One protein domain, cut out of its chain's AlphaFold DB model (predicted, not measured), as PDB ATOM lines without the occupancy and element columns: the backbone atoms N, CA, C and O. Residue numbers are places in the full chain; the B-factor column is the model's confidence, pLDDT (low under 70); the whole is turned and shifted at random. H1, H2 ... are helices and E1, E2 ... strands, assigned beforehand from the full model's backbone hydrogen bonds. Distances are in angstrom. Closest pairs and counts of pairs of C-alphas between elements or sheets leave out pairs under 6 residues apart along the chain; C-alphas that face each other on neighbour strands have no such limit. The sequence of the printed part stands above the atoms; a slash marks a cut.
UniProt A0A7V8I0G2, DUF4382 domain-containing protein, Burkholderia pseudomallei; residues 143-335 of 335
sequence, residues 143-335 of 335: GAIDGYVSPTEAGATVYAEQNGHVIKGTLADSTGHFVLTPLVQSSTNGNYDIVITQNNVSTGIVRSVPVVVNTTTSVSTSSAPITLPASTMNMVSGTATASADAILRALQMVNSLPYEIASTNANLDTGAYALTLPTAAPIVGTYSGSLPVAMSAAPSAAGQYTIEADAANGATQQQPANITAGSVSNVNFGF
ATOM      1  N   GLY A 143     165.912 118.036  59.667       98.00
ATOM      2  CA  GLY A 143     165.166 119.271  59.882       98.00
ATOM      3  C   GLY A 143     165.902 120.170  60.871       98.00
ATOM      4  O   GLY A 143     167.095 119.983  61.135       98.00
ATOM      5  N   ALA A 144     165.179 121.130  61.432       98.50
ATOM      6  CA  ALA A 144     165.696 122.083  62.399       98.50
ATOM      7  C   ALA A 144     164.797 122.179  63.635       98.50
ATOM      8  O   ALA A 144     163.597 121.899  63.584       98.50
ATOM      9  N   ILE A 145     165.387 122.620  64.740       98.75
ATOM     10  CA  ILE A 145     164.660 123.105  65.913       98.75
ATOM     11  C   ILE A 145     165.073 124.552  66.132       98.75
ATOM     12  O   ILE A 145     166.264 124.856  66.085       98.75
ATOM     13  N   ASP A 146     164.113 125.434  66.372       98.75
ATOM     14  CA  ASP A 146     164.393 126.829  66.693       98.75
ATOM     15  C   ASP A 146     163.572 127.322  67.883       98.75
ATOM     16  O   ASP A 146     162.660 126.655  68.380       98.75
ATOM     17  N   GLY A 147     163.921 128.498  68.374       98.56
ATOM     18  CA  GLY A 147     163.177 129.150  69.429       98.56
ATOM     19  C   GLY A 147     163.850 130.422  69.893       98.56
ATOM     20  O   GLY A 147     164.826 130.896  69.320       98.56
ATOM     21  N   TYR A 148     163.292 130.970  70.958       98.69
ATOM     22  CA  TYR A 148     163.758 132.170  71.625       98.69
ATOM     23  C   TYR A 148     163.976 131.899  73.112       98.69
ATOM     24  O   TYR A 148     163.071 131.410  73.802       98.69
ATOM     25  N   VAL A 149     165.155 132.252  73.613       98.62
ATOM     26  CA  VAL A 149     165.346 132.621  75.021       98.62
ATOM     27  C   VAL A 149     165.022 134.100  75.194       98.62
ATOM     28  O   VAL A 149     164.867 134.825  74.207       98.62
ATOM     29  N   SER A 150     164.845 134.569  76.428       97.44
ATOM     30  CA  SER A 150     164.608 135.996  76.632       97.44
ATOM     31  C   SER A 150     165.852 136.801  76.208       97.44
ATOM     32  O   SER A 150     166.973 136.309  76.336       97.44
ATOM     33  N   PRO A 151     165.705 138.031  75.677       96.00
ATOM     34  CA  PRO A 151     166.851 138.816  75.208       96.00
ATOM     35  C   PRO A 151     167.899 139.129  76.290       96.00
ATOM     36  O   PRO A 151     169.043 139.436  75.963       96.00
ATOM     37  N   THR A 152     167.541 139.049  77.579       96.00
ATOM     38  CA  THR A 152     168.508 139.154  78.690       96.00
ATOM     39  C   THR A 152     169.443 137.946  78.780       96.00
ATOM     40  O   THR A 152     170.516 138.040  79.374       96.00
ATOM     41  N   GLU A 153     169.075 136.841  78.135       96.62
ATOM     42  CA  GLU A 153     169.845 135.610  77.973       96.62
ATOM     43  C   GLU A 153     170.456 135.500  76.557       96.62
ATOM     44  O   GLU A 153     170.735 134.410  76.058       96.62
ATOM     45  N   ALA A 154     170.681 136.630  75.877       94.94
ATOM     46  CA  ALA A 154     171.479 136.644  74.652       94.94
ATOM     47  C   ALA A 154     172.873 136.040  74.908       94.94
ATOM     48  O   ALA A 154     173.542 136.369  75.893       94.94
ATOM     49  N   GLY A 155     173.322 135.161  74.011       95.75
ATOM     50  CA  GLY A 155     174.548 134.381  74.187       95.75
ATOM     51  C   GLY A 155     174.391 133.115  75.035       95.75
ATOM     52  O   GLY A 155     175.395 132.435  75.262       95.75
ATOM     53  N   ALA A 156     173.176 132.760  75.479       97.88
ATOM     54  CA  ALA A 156     172.912 131.448  76.063       97.88
ATOM     55  C   ALA A 156     173.377 130.339  75.118       97.88
ATOM     56  O   ALA A 156     173.158 130.402  73.904       97.88
ATOM     57  N   THR A 157     173.997 129.303  75.676       97.75
ATOM     58  CA  THR A 157     174.315 128.104  74.907       97.75
ATOM     59  C   THR A 157     173.099 127.196  74.883       97.75
ATOM     60  O   THR A 157     172.480 126.944  75.916       97.75
ATOM     61  N   VAL A 158     172.740 126.723  73.694       98.56
ATOM     62  CA  VAL A 158     171.572 125.870  73.479       98.56
ATOM     63  C   VAL A 158     172.019 124.577  72.822       98.56
ATOM     64  O   VAL A 158     172.691 124.604  71.791       98.56
ATOM     65  N   TYR A 159     171.638 123.447  73.404       98.44
ATOM     66  CA  TYR A 159     171.978 122.114  72.929       98.44
ATOM     67  C   TYR A 159     170.731 121.343  72.504       98.44
ATOM     68  O   TYR A 159     169.703 121.407  73.171       98.44
ATOM     69  N   ALA A 160     170.850 120.578  71.420       98.38
ATOM     70  CA  ALA A 160     170.001 119.421  71.172       98.38
ATOM     71  C   ALA A 160     170.680 118.198  71.791       98.38
ATOM     72  O   ALA A 160     171.792 117.838  71.390       98.38
ATOM     73  N   GLU A 161     170.007 117.553  72.732       98.19
ATOM     74  CA  GLU A 161     170.489 116.374  73.437       98.19
ATOM     75  C   GLU A 161     169.631 115.146  73.180       98.19
ATOM     76  O   GLU A 161     168.430 115.231  72.912       98.19
ATOM     77  N   GLN A 162     170.270 113.986  73.308       97.06
ATOM     78  CA  GLN A 162     169.607 112.693  73.386       97.06
ATOM     79  C   GLN A 162     170.313 111.838  74.432       97.06
ATOM     80  O   GLN A 162     171.523 111.633  74.357       97.06
ATOM     81  N   ASN A 163     169.556 111.324  75.403       93.38
ATOM     82  CA  ASN A 163     170.072 110.459  76.470       93.38
ATOM     83  C   ASN A 163     171.273 111.062  77.234       93.38
ATOM     84  O   ASN A 163     172.214 110.344  77.559       93.38
ATOM     85  N   GLY A 164     171.268 112.375  77.497       93.00
ATOM     86  CA  GLY A 164     172.363 113.066  78.196       93.00
ATOM     87  C   GLY A 164     173.638 113.250  77.369       93.00
ATOM     88  O   GLY A 164     174.724 113.421  77.926       93.00
ATOM     89  N   HIS A 165     173.533 113.173  76.041       94.25
ATOM     90  CA  HIS A 165     174.615 113.493  75.118       94.25
ATOM     91  C   HIS A 165     174.214 114.638  74.197       94.25
ATOM     92  O   HIS A 165     173.189 114.570  73.514       94.25
ATOM     93  N   VAL A 166     175.072 115.654  74.118       95.62
ATOM     94  CA  VAL A 166     174.946 116.740  73.140       95.62
ATOM     95  C   VAL A 166     175.152 116.202  71.728       95.62
ATOM     96  O   VAL A 166     176.236 115.729  71.385       95.62
ATOM     97  N   ILE A 167     174.119 116.332  70.899       95.44
ATOM     98  CA  ILE A 167     174.150 116.009  69.467       95.44
ATOM     99  C   ILE A 167     174.544 117.235  68.646       95.44
ATOM    100  O   ILE A 167     175.292 117.121  67.676       95.44
ATOM    101  N   LYS A 168     174.049 118.412  69.039       95.44
ATOM    102  CA  LYS A 168     174.342 119.695  68.393       95.44
ATOM    103  C   LYS A 168     174.264 120.826  69.409       95.44
ATOM    104  O   LYS A 168     173.473 120.747  70.343       95.44
ATOM    105  N   GLY A 169     175.060 121.872  69.211       95.94
ATOM    106  CA  GLY A 169     175.029 123.084  70.024       95.94
ATOM    107  C   GLY A 169     174.993 124.345  69.171       95.94
ATOM    108  O   GLY A 169     175.429 124.339  68.022       95.94
ATOM    109  N   THR A 170     174.472 125.423  69.739       96.81
ATOM    110  CA  THR A 170     174.450 126.760  69.146       96.81
ATOM    111  C   THR A 170     174.477 127.822  70.247       96.81
ATOM    112  O   THR A 170     174.371 127.499  71.432       96.81
ATOM    113  N   LEU A 171     174.608 129.089  69.861       96.75
ATOM    114  CA  LEU A 171     174.441 130.238  70.744       96.75
ATOM    115  C   LEU A 171     173.184 131.006  70.337       96.75
ATOM    116  O   LEU A 171     172.940 131.197  69.145       96.75
ATOM    117  N   ALA A 172     172.409 131.451  71.324       98.06
ATOM    118  CA  ALA A 172     171.324 132.392  71.092       98.06
ATOM    119  C   ALA A 172     171.889 133.758  70.679       98.06
ATOM    120  O   ALA A 172     172.844 134.255  71.285       98.06
ATOM    121  N   ASP A 173     171.302 134.373  69.657       97.44
ATOM    122  CA  ASP A 173     171.733 135.676  69.162       97.44
ATOM    123  C   ASP A 173     171.299 136.836  70.080       97.44
ATOM    124  O   ASP A 173     170.708 136.648  71.145       97.44
ATOM    125  N   SER A 174     171.584 138.074  69.669       97.00
ATOM    126  CA  SER A 174     171.231 139.285  70.429       97.00
ATOM    127  C   SER A 174     169.727 139.484  70.657       97.00
ATOM    128  O   SER A 174     169.341 140.272  71.516       97.00
ATOM    129  N   THR A 175     168.878 138.824  69.870       97.56
ATOM    130  CA  THR A 175     167.416 138.833  70.028       97.56
ATOM    131  C   THR A 175     166.913 137.666  70.879       97.56
ATOM    132  O   THR A 175     165.718 137.587  71.159       97.56
ATOM    133  N   GLY A 176     167.815 136.775  71.297       98.12
ATOM    134  CA  GLY A 176     167.507 135.524  71.976       98.12
ATOM    135  C   GLY A 176     167.129 134.387  71.023       98.12
ATOM    136  O   GLY A 176     166.819 133.298  71.506       98.12
ATOM    137  N   HIS A 177     167.142 134.595  69.700       98.62
ATOM    138  CA  HIS A 177     166.816 133.544  68.731       98.62
ATOM    139  C   HIS A 177     167.938 132.514  68.656       98.62
ATOM    140  O   HIS A 177     169.116 132.868  68.643       98.62
ATOM    141  N   PHE A 178     167.574 131.240  68.581       98.69
ATOM    142  CA  PHE A 178     168.506 130.147  68.356       98.69
ATOM    143  C   PHE A 178     167.943 129.159  67.333       98.69
ATOM    144  O   PHE A 178     166.741 128.901  67.290       98.69
ATOM    145  N   VAL A 179     168.835 128.543  66.562       98.62
ATOM    146  CA  VAL A 179     168.546 127.509  65.568       98.62
ATOM    147  C   VAL A 179     169.549 126.370  65.723       98.62
ATOM    148  O   VAL A 179     170.765 126.568  65.684       98.62
ATOM    149  N   LEU A 180     169.023 125.157  65.849       98.31
ATOM    150  CA  LEU A 180     169.753 123.897  65.871       98.31
ATOM    151  C   LEU A 180     169.471 123.148  64.568       98.31
ATOM    152  O   LEU A 180     168.392 122.585  64.374       98.31
ATOM    153  N   THR A 181     170.443 123.156  63.659       97.19
ATOM    154  CA  THR A 181     170.328 122.540  62.332       97.19
ATOM    155  C   THR A 181     171.701 122.110  61.790       97.19
ATOM    156  O   THR A 181     172.715 122.711  62.158       97.19
ATOM    157  N   PRO A 182     171.784 121.066  60.945       97.00
ATOM    158  CA  PRO A 182     170.750 120.059  60.683       97.00
ATOM    159  C   PRO A 182     170.653 119.027  61.818       97.00
ATOM    160  O   PRO A 182     171.666 118.606  62.374       97.00
ATOM    161  N   LEU A 183     169.441 118.588  62.149       97.31
ATOM    162  CA  LEU A 183     169.182 117.476  63.072       97.31
ATOM    163  C   LEU A 183     168.513 116.335  62.311       97.31
ATOM    164  O   LEU A 183     167.598 116.580  61.531       97.31
ATOM    165  N   VAL A 184     168.964 115.093  62.495       96.88
ATOM    166  CA  VAL A 184     168.350 113.920  61.844       96.88
ATOM    167  C   VAL A 184     166.899 113.776  62.305       96.88
ATOM    168  O   VAL A 184     166.595 113.945  63.480       96.88
ATOM    169  N   GLN A 185     165.988 113.464  61.384       97.88
ATOM    170  CA  GLN A 185     164.564 113.325  61.693       97.88
ATOM    171  C   GLN A 185     164.271 112.315  62.814       97.88
ATOM    172  O   GLN A 185     164.909 111.262  62.942       97.88
ATOM    173  N   SER A 186     163.218 112.591  63.578       97.88
ATOM    174  CA  SER A 186     162.882 111.812  64.768       97.88
ATOM    175  C   SER A 186     162.335 110.418  64.481       97.88
ATOM    176  O   SER A 186     162.456 109.543  65.332       97.88
ATOM    177  N   SER A 187     161.803 110.159  63.283       96.94
ATOM    178  CA  SER A 187     161.414 108.796  62.882       96.94
ATOM    179  C   SER A 187     162.608 107.839  62.777       96.94
ATOM    180  O   SER A 187     162.425 106.628  62.877       96.94
ATOM    181  N   THR A 188     163.822 108.367  62.585       94.06
ATOM    182  CA  THR A 188     165.061 107.584  62.493       94.06
ATOM    183  C   THR A 188     165.854 107.629  63.791       94.06
ATOM    184  O   THR A 188     166.395 106.606  64.201       94.06
ATOM    185  N   ASN A 189     165.934 108.798  64.429       91.50
ATOM    186  CA  ASN A 189     166.866 109.032  65.531       91.50
ATOM    187  C   ASN A 189     166.183 109.329  66.879       91.50
ATOM    188  O   ASN A 189     166.867 109.534  67.872       91.50
ATOM    189  N   GLY A 190     164.850 109.342  66.942       96.94
ATOM    190  CA  GLY A 190     164.094 109.746  68.130       96.94
ATOM    191  C   GLY A 190     163.963 111.267  68.283       96.94
ATOM    192  O   GLY A 190     164.522 112.051  67.516       96.94
ATOM    193  N   ASN A 191     163.170 111.694  69.265       98.06
ATOM    194  CA  ASN A 191     163.033 113.114  69.589       98.06
ATOM    195  C   ASN A 191     164.304 113.643  70.269       98.06
ATOM    196  O   ASN A 191     165.129 112.870  70.764       98.06
ATOM    197  N   TYR A 192     164.433 114.965  70.290       98.69
ATOM    198  CA  TYR A 192     165.507 115.677  70.972       98.69
ATOM    199  C   TYR A 192     164.977 116.367  72.222       98.69
ATOM    200  O   TYR A 192     163.826 116.809  72.259       98.69
ATOM    201  N   ASP A 193     165.836 116.510  73.218       98.75
ATOM    202  CA  ASP A 193     165.615 117.418  74.334       98.75
ATOM    203  C   ASP A 193     166.463 118.675  74.119       98.75
ATOM    204  O   ASP A 193     167.614 118.590  73.696       98.75
ATOM    205  N   ILE A 194     165.894 119.853  74.368       98.75
ATOM    206  CA  ILE A 194     166.597 121.130  74.219       98.75
ATOM    207  C   ILE A 194     167.054 121.600  75.584       98.75
ATOM    208  O   ILE A 194     166.217 121.847  76.451       98.75
ATOM    209  N   VAL A 195     168.364 121.736  75.760       98.81
ATOM    210  CA  VAL A 195     168.994 122.166  77.010       98.81
ATOM    211  C   VAL A 195     169.592 123.552  76.809       98.81
ATOM    212  O   VAL A 195     170.340 123.781  75.865       98.81
ATOM    213  N   ILE A 196     169.236 124.490  77.681       98.75
ATOM    214  CA  ILE A 196     169.625 125.898  77.603       98.75
ATOM    215  C   ILE A 196     170.433 126.232  78.850       98.75
ATOM    216  O   ILE A 196     169.939 126.065  79.970       98.75
ATOM    217  N   THR A 197     171.660 126.714  78.663       98.25
ATOM    218  CA  THR A 197     172.590 127.025  79.751       98.25
ATOM    219  C   THR A 197     173.235 128.393  79.560       98.25
ATOM    220  O   THR A 197     173.565 128.819  78.453       98.25
ATOM    221  N   GLN A 198     173.409 129.108  80.669       97.19
ATOM    222  CA  GLN A 198     174.125 130.377  80.723       97.19
ATOM    223  C   GLN A 198     174.557 130.648  82.168       97.19
ATOM    224  O   GLN A 198     173.921 130.200  83.121       97.19
ATOM    225  N   ASN A 199     175.644 131.398  82.345       96.12
ATOM    226  CA  ASN A 199     176.067 131.826  83.673       96.12
ATOM    227  C   ASN A 199     175.004 132.710  84.346       96.12
ATOM    228  O   ASN A 199     174.423 133.590  83.714       96.12
ATOM    229  N   ASN A 200     174.851 132.533  85.660       97.94
ATOM    230  CA  ASN A 200     173.961 133.294  86.547       97.94
ATOM    231  C   ASN A 200     172.454 133.022  86.386       97.94
ATOM    232  O   ASN A 200     171.638 133.710  87.004       97.94
ATOM    233  N   VAL A 201     172.073 132.003  85.618       98.38
ATOM    234  CA  VAL A 201     170.687 131.531  85.483       98.38
ATOM    235  C   VAL A 201     170.621 130.009  85.627       98.38
ATOM    236  O   VAL A 201     171.627 129.318  85.488       98.38
ATOM    237  N   SER A 202     169.452 129.472  85.968       98.00
ATOM    238  CA  SER A 202     169.205 128.029  86.015       98.00
ATOM    239  C   SER A 202     169.134 127.436  84.610       98.00
ATOM    240  O   SER A 202     168.731 128.119  83.673       98.00
ATOM    241  N   THR A 203     169.385 126.137  84.479       98.50
ATOM    242  CA  THR A 203     169.162 125.396  83.230       98.50
ATOM    243  C   THR A 203     167.687 125.415  82.802       98.50
ATOM    244  O   THR A 203     166.792 125.226  83.632       98.50
ATOM    245  N   GLY A 204     167.428 125.572  81.502       98.62
ATOM    246  CA  GLY A 204     166.123 125.308  80.885       98.62
ATOM    247  C   GLY A 204     166.127 124.017  80.069       98.62
ATOM    248  O   GLY A 204     167.085 123.766  79.346       98.62
ATOM    249  N   ILE A 205     165.075 123.202  80.174       98.81
ATOM    250  CA  ILE A 205     164.962 121.915  79.467       98.81
ATOM    251  C   ILE A 205     163.591 121.785  78.792       98.81
ATOM    252  O   ILE A 205     162.564 121.698  79.467       98.81
ATOM    253  N   VAL A 206     163.557 121.710  77.462       98.69
ATOM    254  CA  VAL A 206     162.343 121.390  76.692       98.69
ATOM    255  C   VAL A 206     162.436 119.960  76.187       98.69
ATOM    256  O   VAL A 206     163.258 119.655  75.330       98.69
ATOM    257  N   ARG A 207     161.581 119.076  76.699       98.50
ATOM    258  CA  ARG A 207     161.647 117.647  76.381       98.50
ATOM    259  C   ARG A 207     160.866 117.264  75.132       98.50
ATOM    260  O   ARG A 207     159.799 117.824  74.870       98.50
ATOM    261  N   SER A 208     161.322 116.199  74.478       97.81
ATOM    262  CA  SER A 208     160.596 115.445  73.450       97.81
ATOM    263  C   SER A 208     160.214 116.268  72.216       97.81
ATOM    264  O   SER A 208     159.126 116.093  71.667       97.81
ATOM    265  N   VAL A 209     161.114 117.132  71.753       98.69
ATOM    266  CA  VAL A 209     160.929 117.962  70.559       98.69
ATOM    267  C   VAL A 209     161.147 117.120  69.293       98.69
ATOM    268  O   VAL A 209     162.230 116.552  69.114       98.69
ATOM    269  N   PRO A 210     160.138 116.997  68.413       98.44
ATOM    270  CA  PRO A 210     160.261 116.229  67.184       98.44
ATOM    271  C   PRO A 210     160.990 117.022  66.096       98.44
ATOM    272  O   PRO A 210     160.837 118.237  65.979       98.44
ATOM    273  N   VAL A 211     161.710 116.308  65.237       98.56
ATOM    274  CA  VAL A 211     162.309 116.831  64.007       98.56
ATOM    275  C   VAL A 211     161.701 116.115  62.814       98.56
ATOM    276  O   VAL A 211     161.702 114.883  62.747       98.56
ATOM    277  N   VAL A 212     161.215 116.891  61.849       97.88
ATOM    278  CA  VAL A 212     160.693 116.392  60.573       97.88
ATOM    279  C   VAL A 212     161.548 116.952  59.437       97.88
ATOM    280  O   VAL A 212     161.967 118.111  59.478       97.88
ATOM    281  N   VAL A 213     161.831 116.116  58.433       97.19
ATOM    282  CA  VAL A 213     162.696 116.465  57.293       97.19
ATOM    283  C   VAL A 213     162.225 117.752  56.619       97.19
ATOM    284  O   VAL A 213     161.039 117.888  56.327       97.19
ATOM    285  N   ASN A 214     163.157 118.667  56.340       95.56
ATOM    286  CA  ASN A 214     162.912 119.957  55.681       95.56
ATOM    287  C   ASN A 214     161.894 120.860  56.398       95.56
ATOM    288  O   ASN A 214     161.265 121.712  55.770       95.56
ATOM    289  N   THR A 215     161.723 120.690  57.708       97.75
ATOM    290  CA  THR A 215     160.870 121.555  58.530       97.75
ATOM    291  C   THR A 215     161.627 122.075  59.743       97.75
ATOM    292  O   THR A 215     162.617 121.475  60.171       97.75
ATOM    293  N   THR A 216     161.125 123.171  60.306       98.19
ATOM    294  CA  THR A 216     161.591 123.713  61.581       98.19
ATOM    295  C   THR A 216     160.505 123.524  62.631       98.19
ATOM    296  O   THR A 216     159.372 123.969  62.438       98.19
ATOM    297  N   THR A 217     160.853 122.882  63.744       98.69
ATOM    298  CA  THR A 217     159.994 122.794  64.929       98.69
ATOM    299  C   THR A 217     160.372 123.902  65.907       98.69
ATOM    300  O   THR A 217     161.461 123.870  66.477       98.69
ATOM    301  N   SER A 218     159.471 124.855  66.138       98.56
ATOM    302  CA  SER A 218     159.705 125.934  67.104       98.56
ATOM    303  C   SER A 218     159.332 125.511  68.525       98.56
ATOM    304  O   SER A 218     158.252 124.959  68.739       98.56
ATOM    305  N   VAL A 219     160.185 125.798  69.513       98.56
ATOM    306  CA  VAL A 219     159.934 125.503  70.946       98.56
ATOM    307  C   VAL A 219     159.491 126.720  71.762       98.56
ATOM    308  O   VAL A 219     159.019 126.579  72.890       98.56
ATOM    309  N   SER A 220     159.603 127.917  71.193       98.50
ATOM    310  CA  SER A 220     159.106 129.182  71.744       98.50
ATOM    311  C   SER A 220     159.020 130.239  70.636       98.50
ATOM    312  O   SER A 220     159.382 129.975  69.491       98.50
ATOM    313  N   THR A 221     158.503 131.430  70.949       98.12
ATOM    314  CA  THR A 221     158.379 132.542  69.987       98.12
ATOM    315  C   THR A 221     159.015 133.806  70.548       98.12
ATOM    316  O   THR A 221     159.161 133.931  71.761       98.12
ATOM    317  N   SER A 222     159.302 134.792  69.698       97.38
ATOM    318  CA  SER A 222     159.813 136.097  70.140       97.38
ATOM    319  C   SER A 222     158.862 136.834  71.095       97.38
ATOM    320  O   SER A 222     159.308 137.601  71.941       97.38
ATOM    321  N   SER A 223     157.551 136.583  70.994       97.44
ATOM    322  CA  SER A 223     156.529 137.157  71.885       97.44
ATOM    323  C   SER A 223     156.368 136.420  73.219       97.44
ATOM    324  O   SER A 223     155.811 136.971  74.165       97.44
ATOM    325  N   ALA A 224     156.847 135.179  73.294       97.44
ATOM    326  CA  ALA A 224     156.803 134.337  74.484       97.44
ATOM    327  C   ALA A 224     158.100 133.512  74.568       97.44
ATOM    328  O   ALA A 224     158.075 132.299  74.317       97.44
ATOM    329  N   PRO A 225     159.242 134.176  74.834       98.19
ATOM    330  CA  PRO A 225     160.530 133.508  74.920       98.19
ATOM    331  C   PRO A 225     160.640 132.670  76.199       98.19
ATOM    332  O   PRO A 225     159.915 132.881  77.174       98.19
ATOM    333  N   ILE A 226     161.581 131.727  76.213       98.44
ATOM    334  CA  ILE A 226     161.933 130.965  77.414       98.44
ATOM    335  C   ILE A 226     162.778 131.864  78.320       98.44
ATOM    336  O   ILE A 226     163.883 132.258  77.957       98.44
ATOM    337  N   THR A 227     162.270 132.170  79.512       97.69
ATOM    338  CA  THR A 227     163.002 132.926  80.537       97.69
ATOM    339  C   THR A 227     163.550 131.980  81.594       97.69
ATOM    340  O   THR A 227     162.809 131.170  82.156       97.69
ATOM    341  N   LEU A 228     164.842 132.101  81.886       97.94
ATOM    342  CA  LEU A 228     165.522 131.282  82.883       97.94
ATOM    343  C   LEU A 228     165.563 132.013  84.238       97.94
ATOM    344  O   LEU A 228     165.971 133.172  84.293       97.94
ATOM    345  N   PRO A 229     165.153 131.373  85.347       97.81
ATOM    346  CA  PRO A 229     165.337 131.923  86.686       97.81
ATOM    347  C   PRO A 229     166.800 132.249  86.999       97.81
ATOM    348  O   PRO A 229     167.702 131.519  86.597       97.81
ATOM    349  N   ALA A 230     167.043 133.299  87.784       98.19
ATOM    350  CA  ALA A 230     168.382 133.601  88.281       98.19
ATOM    351  C   ALA A 230     168.935 132.452  89.145       98.19
ATOM    352  O   ALA A 230     168.204 131.817  89.910       98.19
ATOM    353  N   SER A 231     170.242 132.219  89.061       98.50
ATOM    354  CA  SER A 231     170.947 131.201  89.840       98.50
ATOM    355  C   SER A 231     172.295 131.723  90.307       98.50
ATOM    356  O   SER A 231     173.006 132.388  89.558       98.50
ATOM    357  N   THR A 232     172.708 131.350  91.518       98.19
ATOM    358  CA  THR A 232     174.132 131.424  91.858       98.19
ATOM    359  C   THR A 232     174.886 130.320  91.119       98.19
ATOM    360  O   THR A 232     174.300 129.293  90.757       98.19
ATOM    361  N   MET A 233     176.179 130.537  90.886       98.44
ATOM    362  CA  MET A 233     177.055 129.561  90.245       98.44
ATOM    363  C   MET A 233     178.075 129.057  91.260       98.44
ATOM    364  O   MET A 233     178.677 129.855  91.977       98.44
ATOM    365  N   ASN A 234     178.292 127.748  91.283       98.69
ATOM    366  CA  ASN A 234     179.362 127.105  92.037       98.69
ATOM    367  C   ASN A 234     180.204 126.250  91.088       98.69
ATOM    368  O   ASN A 234     179.774 125.915  89.984       98.69
ATOM    369  N   MET A 235     181.421 125.913  91.505       98.44
ATOM    370  CA  MET A 235     182.330 125.101  90.700       98.44
ATOM    371  C   MET A 235     182.385 123.659  91.191       98.44
ATOM    372  O   MET A 235     182.344 123.410  92.394       98.44
ATOM    373  N   VAL A 236     182.564 122.725  90.261       98.75
ATOM    374  CA  VAL A 236     183.066 121.378  90.544       98.75
ATOM    375  C   VAL A 236     184.432 121.225  89.892       98.75
ATOM    376  O   VAL A 236     184.564 121.466  88.693       98.75
ATOM    377  N   SER A 237     185.456 120.864  90.662       98.75
ATOM    378  CA  SER A 237     186.826 120.737  90.161       98.75
ATOM    379  C   SER A 237     187.566 119.524  90.718       98.75
ATOM    380  O   SER A 237     187.242 118.985  91.782       98.75
ATOM    381  N   GLY A 238     188.597 119.105  89.995       98.50
ATOM    382  CA  GLY A 238     189.444 117.979  90.365       98.50
ATOM    383  C   GLY A 238     190.456 117.661  89.274       98.50
ATOM    384  O   GLY A 238     190.809 118.527  88.466       98.50
ATOM    385  N   THR A 239     190.917 116.416  89.253       98.50
ATOM    386  CA  THR A 239     191.831 115.896  88.233       98.50
ATOM    387  C   THR A 239     191.331 114.586  87.631       98.50
ATOM    388  O   THR A 239     190.721 113.768  88.312       98.50
ATOM    389  N   ALA A 240     191.615 114.358  86.354       98.25
ATOM    390  CA  ALA A 240     191.624 113.029  85.743       98.25
ATOM    391  C   ALA A 240     193.081 112.584  85.519       98.25
ATOM    392  O   ALA A 240     193.961 113.440  85.420       98.25
ATOM    393  N   THR A 241     193.376 111.280  85.411       98.19
ATOM    394  CA  THR A 241     194.704 110.818  84.950       98.19
ATOM    395  C   THR A 241     195.075 111.563  83.657       98.19
ATOM    396  O   THR A 241     194.371 111.434  82.661       98.19
ATOM    397  N   ALA A 242     196.169 112.336  83.644       95.19
ATOM    398  CA  ALA A 242     196.507 113.212  82.512       95.19
ATOM    399  C   ALA A 242     196.623 112.446  81.179       95.19
ATOM    400  O   ALA A 242     196.047 112.851  80.176       95.19
ATOM    401  N   SER A 243     197.254 111.265  81.197       94.81
ATOM    402  CA  SER A 243     197.388 110.395  80.019       94.81
ATOM    403  C   SER A 243     196.075 109.778  79.523       94.81
ATOM    404  O   SER A 243     196.069 109.143  78.471       94.81
ATOM    405  N   ALA A 244     194.980 109.908  80.277       95.12
ATOM    406  CA  ALA A 244     193.658 109.453  79.858       95.12
ATOM    407  C   ALA A 244     192.988 110.425  78.888       95.12
ATOM    408  O   ALA A 244     192.025 110.042  78.219       95.12
ATOM    409  N   ASP A 245     193.506 111.657  78.780       93.25
ATOM    410  CA  ASP A 245     193.081 112.604  77.754       93.25
ATOM    411  C   ASP A 245     191.568 112.907  77.825       93.25
ATOM    412  O   ASP A 245     190.907 113.082  76.795       93.25
ATOM    413  N   ALA A 246     191.037 112.919  79.054       96.69
ATOM    414  CA  ALA A 246     189.614 112.793  79.336       96.69
ATOM    415  C   ALA A 246     188.798 114.071  79.083       96.69
ATOM    416  O   ALA A 246     189.266 115.194  79.293       96.69
ATOM    417  N   ILE A 247     187.536 113.876  78.703       97.00
ATOM    418  CA  ILE A 247     186.494 114.908  78.688       97.00
ATOM    419  C   ILE A 247     185.645 114.734  79.945       97.00
ATOM    420  O   ILE A 247     185.247 113.623  80.278       97.00
ATOM    421  N   LEU A 248     185.370 115.835  80.638       98.19
ATOM    422  CA  LEU A 248     184.512 115.870  81.812       98.19
ATOM    423  C   LEU A 248     183.166 116.474  81.439       98.19
ATOM    424  O   LEU A 248     183.115 117.500  80.753       98.19
ATOM    425  N   ARG A 249     182.087 115.867  81.925       98.06
ATOM    426  CA  ARG A 249     180.704 116.276  81.679       98.06
ATOM    427  C   ARG A 249     179.951 116.351  82.999       98.06
ATOM    428  O   ARG A 249     180.010 115.425  83.799       98.06
ATOM    429  N   ALA A 250     179.251 117.452  83.241       98.50
ATOM    430  CA  ALA A 250     178.324 117.577  84.358       98.50
ATOM    431  C   ALA A 250     176.921 117.200  83.890       98.50
ATOM    432  O   ALA A 250     176.293 117.943  83.136       98.50
ATOM    433  N   LEU A 251     176.429 116.062  84.363       98.50
ATOM    434  CA  LEU A 251     175.088 115.573  84.090       98.50
ATOM    435  C   LEU A 251     174.150 115.978  85.229       98.50
ATOM    436  O   LEU A 251     174.425 115.695  86.396       98.50
ATOM    437  N   GLN A 252     173.028 116.614  84.909       97.88
ATOM    438  CA  GLN A 252     171.953 116.880  85.861       97.88
ATOM    439  C   GLN A 252     170.812 115.894  85.619       97.88
ATOM    440  O   GLN A 252     170.304 115.780  84.507       97.88
ATOM    441  N   MET A 253     170.409 115.170  86.662       97.38
ATOM    442  CA  MET A 253     169.331 114.187  86.563       97.38
ATOM    443  C   MET A 253     167.982 114.855  86.817       97.38
ATOM    444  O   MET A 253     167.729 115.341  87.920       97.38
ATOM    445  N   VAL A 254     167.078 114.816  85.839       96.50
ATOM    446  CA  VAL A 254     165.689 115.263  86.010       96.50
ATOM    447  C   VAL A 254     164.736 114.154  85.595       96.50
ATOM    448  O   VAL A 254     164.760 113.699  84.456       96.50
ATOM    449  N   ASN A 255     163.874 113.716  86.520       90.69
ATOM    450  CA  ASN A 255     162.962 112.583  86.313       90.69
ATOM    451  C   ASN A 255     163.687 111.331  85.783       90.69
ATOM    452  O   ASN A 255     163.224 110.690  84.843       90.69
ATOM    453  N   SER A 256     164.848 111.022  86.370       92.00
ATOM    454  CA  SER A 256     165.711 109.891  85.995       92.00
ATOM    455  C   SER A 256     166.324 109.951  84.590       92.00
ATOM    456  O   SER A 256     166.941 108.975  84.172       92.00
ATOM    457  N   LEU A 257     166.222 111.083  83.888       96.25
ATOM    458  CA  LEU A 257     166.919 111.326  82.625       96.25
ATOM    459  C   LEU A 257     168.133 112.245  82.854       96.25
ATOM    460  O   LEU A 257     167.983 113.247  83.563       96.25
ATOM    461  N   PRO A 258     169.313 111.918  82.295       97.62
ATOM    462  CA  PRO A 258     170.492 112.777  82.351       97.62
ATOM    463  C   PRO A 258     170.430 113.892  81.302       97.62
ATOM    464  O   PRO A 258     169.991 113.656  80.179       97.62
ATOM    465  N   TYR A 259     170.939 115.071  81.661       98.56
ATOM    466  CA  TYR A 259     171.134 116.214  80.761       98.56
ATOM    467  C   TYR A 259     172.535 116.799  80.956       98.56
ATOM    468  O   TYR A 259     172.939 117.032  82.098       98.56
ATOM    469  N   GLU A 260     173.281 117.030  79.878       98.12
ATOM    470  CA  GLU A 260     174.644 117.575  79.914       98.12
ATOM    471  C   GLU A 260     174.616 119.104  80.080       98.12
ATOM    472  O   GLU A 260     174.401 119.867  79.148       98.12
ATOM    473  N   ILE A 261     174.882 119.586  81.293       97.94
ATOM    474  CA  ILE A 261     174.787 121.023  81.602       97.94
ATOM    475  C   ILE A 261     176.066 121.773  81.233       97.94
ATOM    476  O   ILE A 261     176.035 122.937  80.834       97.94
ATOM    477  N   ALA A 262     177.212 121.116  81.383       97.19
ATOM    478  CA  ALA A 262     178.503 121.672  81.018       97.19
ATOM    479  C   ALA A 262     179.489 120.554  80.702       97.19
ATOM    480  O   ALA A 262     179.396 119.450  81.244       97.19
ATOM    481  N   SER A 263     180.487 120.869  79.887       97.00
ATOM    482  CA  SER A 263     181.632 119.996  79.666       97.00
ATOM    483  C   SER A 263     182.929 120.784  79.548       97.00
ATOM    484  O   SER A 263     182.940 121.966  79.204       97.00
ATOM    485  N   THR A 264     184.037 120.124  79.860       97.00
ATOM    486  CA  THR A 264     185.388 120.657  79.677       97.00
ATOM    487  C   THR A 264     186.349 119.518  79.386       97.00
ATOM    488  O   THR A 264     186.174 118.405  79.877       97.00
ATOM    489  N   ASN A 265     187.407 119.790  78.633       96.69
ATOM    490  CA  ASN A 265     188.534 118.870  78.573       96.69
ATOM    491  C   ASN A 265     189.359 118.959  79.866       96.69
ATOM    492  O   ASN A 265     189.523 120.052  80.418       96.69
ATOM    493  N   ALA A 266     189.913 117.833  80.314       97.25
ATOM    494  CA  ALA A 266     191.010 117.839  81.272       97.25
ATOM    495  C   ALA A 266     192.249 118.482  80.634       97.25
ATOM    496  O   ALA A 266     192.512 118.314  79.440       97.25
ATOM    497  N   ASN A 267     193.038 119.201  81.427       97.00
ATOM    498  CA  ASN A 267     194.340 119.683  80.986       97.00
ATOM    499  C   ASN A 267     195.239 118.498  80.586       97.00
ATOM    500  O   ASN A 267     195.364 117.546  81.354       97.00
ATOM    501  N   LEU A 268     195.895 118.567  79.423       93.94
ATOM    502  CA  LEU A 268     196.666 117.432  78.886       93.94
ATOM    503  C   LEU A 268     197.882 117.042  79.733       93.94
ATOM    504  O   LEU A 268     198.297 115.890  79.699       93.94
ATOM    505  N   ASP A 269     198.462 117.985  80.477       95.44
ATOM    506  CA  ASP A 269     199.679 117.718  81.249       95.44
ATOM    507  C   ASP A 269     199.368 117.475  82.730       95.44
ATOM    508  O   ASP A 269     200.026 116.669  83.383       95.44
ATOM    509  N   THR A 270     198.369 118.173  83.281       96.81
ATOM    510  CA  THR A 270     198.055 118.120  84.721       96.81
ATOM    511  C   THR A 270     196.807 117.308  85.051       96.81
ATOM    512  O   THR A 270     196.584 116.990  86.217       96.81
ATOM    513  N   GLY A 271     195.963 117.015  84.060       97.50
ATOM    514  CA  GLY A 271     194.666 116.376  84.261       97.50
ATOM    515  C   GLY A 271     193.613 117.265  84.929       97.50
ATOM    516  O   GLY A 271     192.490 116.815  85.149       97.50
ATOM    517  N   ALA A 272     193.949 118.509  85.276       98.19
ATOM    518  CA  ALA A 272     193.058 119.407  85.999       98.19
ATOM    519  C   ALA A 272     191.841 119.813  85.160       98.19
ATOM    520  O   ALA A 272     191.960 120.053  83.955       98.19
ATOM    521  N   TYR A 273     190.691 119.947  85.814       98.31
ATOM    522  CA  TYR A 273     189.464 120.448  85.206       98.31
ATOM    523  C   TYR A 273     188.632 121.258  86.210       98.31
ATOM    524  O   TYR A 273     188.765 121.104  87.429       98.31
ATOM    525  N   ALA A 274     187.746 122.106  85.690       98.00
ATOM    526  CA  ALA A 274     186.726 122.793  86.473       98.00
ATOM    527  C   ALA A 274     185.464 123.016  85.629       98.00
ATOM    528  O   ALA A 274     185.549 123.372  84.455       98.00
ATOM    529  N   LEU A 275     184.298 122.830  86.240       98.25
ATOM    530  CA  LEU A 275     182.978 123.031  85.646       98.25
ATOM    531  C   LEU A 275     182.228 124.065  86.485       98.25
ATOM    532  O   LEU A 275     182.130 123.907  87.699       98.25
ATOM    533  N   THR A 276     181.710 125.119  85.857       98.12
ATOM    534  CA  THR A 276     180.882 126.138  86.525       98.12
ATOM    535  C   THR A 276     179.414 125.804  86.297       98.12
ATOM    536  O   THR A 276     178.996 125.668  85.151       98.12
ATOM    537  N   LEU A 277     178.644 125.640  87.373       98.62
ATOM    538  CA  LEU A 277     177.313 125.031  87.337       98.62
ATOM    539  C   LEU A 277     176.298 125.821  88.182       98.62
ATOM    540  O   LEU A 277     176.661 126.328  89.250       98.62
ATOM    541  N   PRO A 278     175.029 125.920  87.744       98.50
ATOM    542  CA  PRO A 278     173.990 126.609  88.502       98.50
ATOM    543  C   PRO A 278     173.542 125.811  89.734       98.50
ATOM    544  O   PRO A 278     173.432 124.584  89.710       98.50
ATOM    545  N   THR A 279     173.250 126.502  90.832       98.50
ATOM    546  CA  THR A 279     172.712 125.897  92.062       98.50
ATOM    547  C   THR A 279     171.187 125.798  92.064       98.50
ATOM    548  O   THR A 279     170.630 124.941  92.752       98.50
ATOM    549  N   ALA A 280     170.499 126.661  91.310       98.50
ATOM    550  CA  ALA A 280     169.045 126.690  91.246       98.50
ATOM    551  C   ALA A 280     168.477 125.443  90.551       98.50
ATOM    552  O   ALA A 280     169.150 124.759  89.778       98.50
ATOM    553  N   ALA A 281     167.207 125.152  90.835       98.50
ATOM    554  CA  ALA A 281     166.480 124.082  90.170       98.50
ATOM    555  C   ALA A 281     166.382 124.355  88.659       98.50
ATOM    556  O   ALA A 281     166.031 125.479  88.292       98.50
ATOM    557  N   PRO A 282     166.612 123.356  87.790       98.50
ATOM    558  CA  PRO A 282     166.314 123.510  86.375       98.50
ATOM    559  C   PRO A 282     164.808 123.716  86.182       98.50
ATOM    560  O   PRO A 282     163.994 123.164  86.933       98.50
ATOM    561  N   ILE A 283     164.430 124.477  85.158       98.62
ATOM    562  CA  ILE A 283     163.043 124.545  84.690       98.62
ATOM    563  C   ILE A 283     162.853 123.589  83.519       98.62
ATOM    564  O   ILE A 283     163.662 123.549  82.595       98.62
ATOM    565  N   VAL A 284     161.781 122.805  83.553       98.56
ATOM    566  CA  VAL A 284     161.527 121.733  82.591       98.56
ATOM    567  C   VAL A 284     160.105 121.813  82.058       98.56
ATOM    568  O   VAL A 284     159.149 121.979  82.820       98.56
ATOM    569  N   GLY A 285     159.976 121.656  80.747       98.19
ATOM    570  CA  GLY A 285     158.716 121.506  80.030       98.19
ATOM    571  C   GLY A 285     158.760 120.311  79.082       98.19
ATOM    572  O   GLY A 285     159.799 119.679  78.884       98.19
ATOM    573  N   THR A 286     157.615 119.972  78.498       98.12
ATOM    574  CA  THR A 286     157.511 118.928  77.470       98.12
ATOM    575  C   THR A 286     156.783 119.501  76.270       98.12
ATOM    576  O   THR A 286     155.691 120.052  76.413       98.12
ATOM    577  N   TYR A 287     157.388 119.370  75.094       98.38
ATOM    578  CA  TYR A 287     156.783 119.812  73.851       98.38
ATOM    579  C   TYR A 287     155.521 118.998  73.544       98.38
ATOM    580  O   TYR A 287     155.518 117.771  73.611       98.38
ATOM    581  N   SER A 288     154.440 119.698  73.202       96.69
ATOM    582  CA  SER A 288     153.117 119.112  72.935       96.69
ATOM    583  C   SER A 288     152.488 119.614  71.629       96.69
ATOM    584  O   SER A 288     151.312 119.371  71.376       96.69
ATOM    585  N   GLY A 289     153.255 120.333  70.800       93.62
ATOM    586  CA  GLY A 289     152.761 120.970  69.574       93.62
ATOM    587  C   GLY A 289     152.093 122.334  69.779       93.62
ATOM    588  O   GLY A 289     151.717 122.969  68.800       93.62
ATOM    589  N   SER A 290     151.951 122.798  71.026       93.12
ATOM    590  CA  SER A 290     151.431 124.130  71.361       93.12
ATOM    591  C   SER A 290     152.512 124.997  72.006       93.12
ATOM    592  O   SER A 290     153.305 124.499  72.807       93.12
ATOM    593  N   LEU A 291     152.515 126.292  71.676       96.00
ATOM    594  CA  LEU A 291     153.429 127.289  72.234       96.00
ATOM    595  C   LEU A 291     152.675 128.325  73.090       96.00
ATOM    596  O   LEU A 291     151.535 128.658  72.760       96.00
ATOM    597  N   PRO A 292     153.307 128.874  74.145       94.06
ATOM    598  CA  PRO A 292     154.636 128.516  74.647       94.06
ATOM    599  C   PRO A 292     154.638 127.146  75.342       94.06
ATOM    600  O   PRO A 292     153.625 126.719  75.897       94.06
ATOM    601  N   VAL A 293     155.786 126.465  75.342       97.69
ATOM    602  CA  VAL A 293     155.946 125.260  76.163       97.69
ATOM    603  C   VAL A 293     155.872 125.662  77.637       97.69
ATOM    604  O   VAL A 293     156.635 126.508  78.096       97.69
ATOM    605  N   ALA A 294     154.949 125.059  78.388       96.12
ATOM    606  CA  ALA A 294     154.826 125.311  79.818       96.12
ATOM    607  C   ALA A 294     156.026 124.719  80.573       96.12
ATOM    608  O   ALA A 294     156.262 123.510  80.528       96.12
ATOM    609  N   MET A 295     156.764 125.579  81.277       97.62
ATOM    610  CA  MET A 295     157.964 125.220  82.034       97.62
ATOM    611  C   MET A 295     157.671 125.243  83.536       97.62
ATOM    612  O   MET A 295     156.995 126.143  84.034       97.62
ATOM    613  N   SER A 296     158.206 124.275  84.273       97.94
ATOM    614  CA  SER A 296     158.072 124.182  85.731       97.94
ATOM    615  C   SER A 296     159.401 123.807  86.372       97.94
ATOM    616  O   SER A 296     160.172 123.048  85.791       97.94
ATOM    617  N   ALA A 297     159.695 124.340  87.556       98.12
ATOM    618  CA  ALA A 297     160.915 123.976  88.269       98.12
ATOM    619  C   ALA A 297     160.919 122.480  88.628       98.12
ATOM    620  O   ALA A 297     159.878 121.920  88.975       98.12
ATOM    621  N   ALA A 298     162.101 121.861  88.625       98.25
ATOM    622  CA  ALA A 298     162.346 120.526  89.169       98.25
ATOM    623  C   ALA A 298     163.244 120.623  90.422       98.25
ATOM    624  O   ALA A 298     164.458 120.425  90.335       98.25
ATOM    625  N   PRO A 299     162.682 120.941  91.611       97.69
ATOM    626  CA  PRO A 299     163.463 121.269  92.809       97.69
ATOM    627  C   PRO A 299     164.374 120.142  93.285       97.69
ATOM    628  O   PRO A 299     165.441 120.396  93.834       97.69
ATOM    629  N   SER A 300     163.984 118.891  93.037       96.81
ATOM    630  CA  SER A 300     164.778 117.717  93.395       96.81
ATOM    631  C   SER A 300     166.087 117.599  92.615       96.81
ATOM    632  O   SER A 300     166.890 116.753  92.972       96.81
ATOM    633  N   ALA A 301     166.313 118.388  91.562       97.88
ATOM    634  CA  ALA A 301     167.562 118.398  90.796       97.88
ATOM    635  C   ALA A 301     168.463 119.606  91.122       97.88
ATOM    636  O   ALA A 301     169.581 119.701  90.612       97.88
ATOM    637  N   ALA A 302     167.995 120.535  91.966       98.25
ATOM    638  CA  ALA A 302     168.717 121.759  92.304       98.25
ATOM    639  C   ALA A 302     170.101 121.453  92.894       98.25
ATOM    640  O   ALA A 302     170.207 120.731  93.885       98.25
ATOM    641  N   GLY A 303     171.154 121.989  92.269       98.19
ATOM    642  CA  GLY A 303     172.541 121.846  92.719       98.19
ATOM    643  C   GLY A 303     173.081 120.409  92.760       98.19
ATOM    644  O   GLY A 303     174.155 120.198  93.319       98.19
ATOM    645  N   GLN A 304     172.368 119.428  92.200       98.31
ATOM    646  CA  GLN A 304     172.769 118.021  92.203       98.31
ATOM    647  C   GLN A 304     173.228 117.591  90.812       98.31
ATOM    648  O   GLN A 304     172.467 117.668  89.848       98.31
ATOM    649  N   TYR A 305     174.466 117.106  90.732       98.62
ATOM    650  CA  TYR A 305     175.116 116.698  89.494       98.62
ATOM    651  C   TYR A 305     175.797 115.341  89.640       98.62
ATOM    652  O   TYR A 305     176.234 114.950  90.724       98.62
ATOM    653  N   THR A 306     175.953 114.660  88.514       98.44
ATOM    654  CA  THR A 306     176.902 113.567  88.322       98.44
ATOM    655  C   THR A 306     177.993 114.073  87.394       98.44
ATOM    656  O   THR A 306     177.706 114.480  86.273       98.44
ATOM    657  N   ILE A 307     179.240 114.069  87.850       98.75
ATOM    658  CA  ILE A 307     180.385 114.339  86.988       98.75
ATOM    659  C   ILE A 307     180.806 113.028  86.354       98.75
ATOM    660  O   ILE A 307     181.157 112.084  87.059       98.75
ATOM    661  N   GLU A 308     180.768 112.981  85.034       98.56
ATOM    662  CA  GLU A 308     181.279 111.877  84.240       98.56
ATOM    663  C   GLU A 308     182.601 112.270  83.588       98.56
ATOM    664  O   GLU A 308     182.756 113.390  83.102       98.56
ATOM    665  N   ALA A 309     183.550 111.344  83.598       98.31
ATOM    666  CA  ALA A 309     184.828 111.455  82.931       98.31
ATOM    667  C   ALA A 309     184.928 110.371  81.854       98.31
ATOM    668  O   ALA A 309     184.889 109.180  82.171       98.31
ATOM    669  N   ASP A 310     185.098 110.795  80.605       96.94
ATOM    670  CA  ASP A 310     185.241 109.939  79.431       96.94
ATOM    671  C   ASP A 310     186.693 109.987  78.945       96.94
ATOM    672  O   ASP A 310     187.149 111.006  78.418       96.94
ATOM    673  N   ALA A 311     187.444 108.902  79.128       96.25
ATOM    674  CA  ALA A 311     188.815 108.784  78.643       96.25
ATOM    675  C   ALA A 311     188.862 108.521  77.131       96.25
ATOM    676  O   ALA A 311     187.981 107.885  76.551       96.25
ATOM    677  N   ALA A 312     189.952 108.935  76.479       91.69
ATOM    678  CA  ALA A 312     190.124 108.784  75.030       91.69
ATOM    679  C   ALA A 312     190.144 107.320  74.544       91.69
ATOM    680  O   ALA A 312     189.924 107.059  73.363       91.69
ATOM    681  N   ASN A 313     190.397 106.360  75.441       92.50
ATOM    682  CA  ASN A 313     190.335 104.925  75.153       92.50
ATOM    683  C   ASN A 313     188.912 104.333  75.255       92.50
ATOM    684  O   ASN A 313     188.747 103.134  75.033       92.50
ATOM    685  N   GLY A 314     187.906 105.145  75.595       93.75
ATOM    686  CA  GLY A 314     186.511 104.738  75.765       93.75
ATOM    687  C   GLY A 314     186.125 104.309  77.183       93.75
ATOM    688  O   GLY A 314     184.976 103.934  77.394       93.75
ATOM    689  N   ALA A 315     187.043 104.343  78.157       97.00
ATOM    690  CA  ALA A 315     186.705 104.087  79.555       97.00
ATOM    691  C   ALA A 315     185.952 105.276  80.169       97.00
ATOM    692  O   ALA A 315     186.334 106.427  79.964       97.00
ATOM    693  N   THR A 316     184.927 104.991  80.971       97.69
ATOM    694  CA  THR A 316     184.072 106.005  81.601       97.69
ATOM    695  C   THR A 316     184.036 105.822  83.116       97.69
ATOM    696  O   THR A 316     183.961 104.694  83.610       97.69
ATOM    697  N   GLN A 317     184.062 106.917  83.875       98.38
ATOM    698  CA  GLN A 317     183.885 106.920  85.333       98.38
ATOM    699  C   GLN A 317     182.934 108.036  85.755       98.38
ATOM    700  O   GLN A 317     182.883 109.075  85.110       98.38
ATOM    701  N   GLN A 318     182.206 107.848  86.858       98.25
ATOM    702  CA  GLN A 318     181.258 108.837  87.369       98.25
ATOM    703  C   GLN A 318     181.453 109.087  88.866       98.25
ATOM    704  O   GLN A 318     181.738 108.157  89.624       98.25
ATOM    705  N   GLN A 319     181.252 110.330  89.300       98.44
ATOM    706  CA  GLN A 319     181.174 110.712  90.710       98.44
ATOM    707  C   GLN A 319     180.047 111.721  90.950       98.44
ATOM    708  O   GLN A 319     179.858 112.631  90.143       98.44
ATOM    709  N   PRO A 320     179.296 111.609  92.059       98.00
ATOM    710  CA  PRO A 320     178.299 112.610  92.411       98.00
ATOM    711  C   PRO A 320     178.970 113.910  92.872       98.00
ATOM    712  O   PRO A 320     179.990 113.891  93.559       98.00
ATOM    713  N   ALA A 321     178.350 115.045  92.562       98.12
ATOM    714  CA  ALA A 321     178.734 116.359  93.058       98.12
ATOM    715  C   ALA A 321     177.486 117.147  93.472       98.12
ATOM    716  O   ALA A 321     176.607 117.431  92.658       98.12
ATOM    717  N   ASN A 322     177.415 117.517  94.752       98.25
ATOM    718  CA  ASN A 322     176.366 118.385  95.273       98.25
ATOM    719  C   ASN A 322     176.954 119.763  95.586       98.25
ATOM    720  O   ASN A 322     177.760 119.904  96.504       98.25
ATOM    721  N   ILE A 323     176.517 120.771  94.834       98.44
ATOM    722  CA  ILE A 323     177.004 122.146  94.936       98.44
ATOM    723  C   ILE A 323     176.038 123.081  95.675       98.44
ATOM    724  O   ILE A 323     176.227 124.297  95.644       98.44
ATOM    725  N   THR A 324     174.993 122.571  96.340       96.88
ATOM    726  CA  THR A 324     174.002 123.426  97.026       96.88
ATOM    727  C   THR A 324     174.617 124.252  98.156       96.88
ATOM    728  O   THR A 324     174.147 125.350  98.435       96.88
ATOM    729  N   ALA A 325     175.664 123.737  98.808       96.12
ATOM    730  CA  ALA A 325     176.345 124.400  99.924       96.12
ATOM    731  C   ALA A 325     177.600 125.197  99.511       96.12
ATOM    732  O   ALA A 325     178.208 125.848 100.359       96.12
ATOM    733  N   GLY A 326     178.005 125.150  98.237       97.81
ATOM    734  CA  GLY A 326     179.240 125.771  97.756       97.81
ATOM    735  C   GLY A 326     179.913 124.974  96.641       97.81
ATOM    736  O   GLY A 326     179.422 123.928  96.219       97.81
ATOM    737  N   SER A 327     181.054 125.476  96.169       98.56
ATOM    738  CA  SER A 327     181.910 124.753  95.225       98.56
ATOM    739  C   SER A 327     182.462 123.464  95.837       98.56
ATOM    740  O   SER A 327     182.851 123.438  97.005       98.56
ATOM    741  N   VAL A 328     182.553 122.413  95.024       98.44
ATOM    742  CA  VAL A 328     183.124 121.113  95.388       98.44
ATOM    743  C   VAL A 328     184.452 120.939  94.658       98.44
ATOM    744  O   VAL A 328     184.543 121.150  93.453       98.44
ATOM    745  N   SER A 329     185.493 120.550  95.383       98.12
ATOM    746  CA  SER A 329     186.815 120.259  94.824       98.12
ATOM    747  C   SER A 329     187.224 118.815  95.111       98.12
ATOM    748  O   SER A 329     186.582 118.124  95.902       98.12
ATOM    749  N   ASN A 330     188.319 118.370  94.489       97.50
ATOM    750  CA  ASN A 330     188.869 117.016  94.618       97.50
ATOM    751  C   ASN A 330     187.943 115.903  94.096       97.50
ATOM    752  O   ASN A 330     188.017 114.767  94.566       97.50
ATOM    753  N   VAL A 331     187.101 116.209  93.108       98.50
ATOM    754  CA  VAL A 331     186.338 115.193  92.366       98.50
ATOM    755  C   VAL A 331     187.278 114.572  91.330       98.50
ATOM    756  O   VAL A 331     187.412 115.075  90.214       98.50
ATOM    757  N   ASN A 332     188.014 113.537  91.735       98.44
ATOM    758  CA  ASN A 332     189.151 113.009  90.975       98.44
ATOM    759  C   ASN A 332     188.844 111.661  90.312       98.44
ATOM    760  O   ASN A 332     188.219 110.801  90.928       98.44
ATOM    761  N   PHE A 333     189.369 111.441  89.109       98.50
ATOM    762  CA  PHE A 333     189.175 110.229  88.309       98.50
ATOM    763  C   PHE A 333     190.511 109.553  87.998       98.50
ATOM    764  O   PHE A 333     191.421 110.174  87.445       98.50
ATOM    765  N   GLY A 334     190.627 108.274  88.351       97.06
ATOM    766  CA  GLY A 334     191.824 107.469  88.112       97.06
ATOM    767  C   GLY A 334     191.577 106.455  87.004       97.06
ATOM    768  O   GLY A 334     190.889 105.466  87.242       97.06
ATOM    769  N   PHE A 335     192.135 106.706  85.823       93.62
ATOM    770  CA  PHE A 335     192.146 105.801  84.666       93.62
ATOM    771  C   PHE A 335     193.474 105.062  84.540       93.62
ATOM    772  O   PHE A 335     194.507 105.688  84.885       93.62
TER     773      PHE A 335
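What this domain is: This is residues 143 to 335 of the 335 residues of the protein "DUF4382 domain-containing protein" of Burkholderia pseudomallei (UniProt A0A7V8I0G2). Two small sandwich lobes, each of two sheets face to face, stand at an angle like an open V; E10 of the second lobe comes near E2, E3 and E5 of the first, and E12 returns late in the chain to the first lobe's larger sheet. The first lobe pairs the mixed sheet E3 E2 E5 E6 E12 with the mixed sheet E4 E1 E7; the second pairs the antiparallel sheets E10 E9 E13 E14 and E8 E11. The printed part has 193 residues, with E1 to E4, H1, then E5 to E14 along the chain; it is mostly strand, with under half of the residues in named elements. It is compact, with a radius of gyration of the C-alphas of 16.7 A and spans of 46 by 36 by 31 A.

Where its parts are: Find C-alpha 143 at (165.166, 119.271, 59.882), where E1, residues 143 to 148, begins. Read on through E2, 157 to 162; E3, 165 to 171; E4, 177 to 184, 20.9 A long; H1, 186 to 189; E5, 192 to 197; E6, 204 to 209; and E7, 216 to 218. Then come E8, 233 to 239; E9, 247 to 254, 22.1 A; E10, 257 to 265, 23.2 A, which bends by 58 degrees at residue 262; E11, 272 to 278; E12, 283 to 286; E13, 304 to 310; and E14, 316 to 322, ending at (176.366, 118.385, 95.273).

How they stand to each other: The four sheets make a stack of sheets, face to face in two pairs. Start in the strongly twisted sheet E3 E2 E5 E6 E12: the antiparallel neighbours E2 and E5 have N 159 and O 195 2.8 A apart, and the parallel E6 and E12 have N 207 and O 285 at 2.9 A. It faces E4 E1 E7, the planes 25 degrees apart; E4 and E1, antiparallel, have N 180 and O 145 at 2.8 A. H1 is only just not on the larger sheet, with 4 pairs of C-alphas within 10 A; it is too short for any O i to N i+4 pair, and its one O i to N i+3 pair is out of range. Cross to E10 by the closest C-alphas of E3 and E10, His 165 and Glu 260, 6.3 A. In the hairpin E9 and E10, N 250 and O 262 are 2.8 A apart. This sheet, also strongly twisted, faces E8 and E11, where N 275 and O 236 are 2.8 A apart.

The domain as a whole: The C-alphas farthest apart are those of Asp 269 and Ser 290, 49.7 A. The printed part has no cut; the links E7 to E8 and E12 to E13 are long. Mean pLDDT of the printed part is 97.4, and no printed residue is under 70.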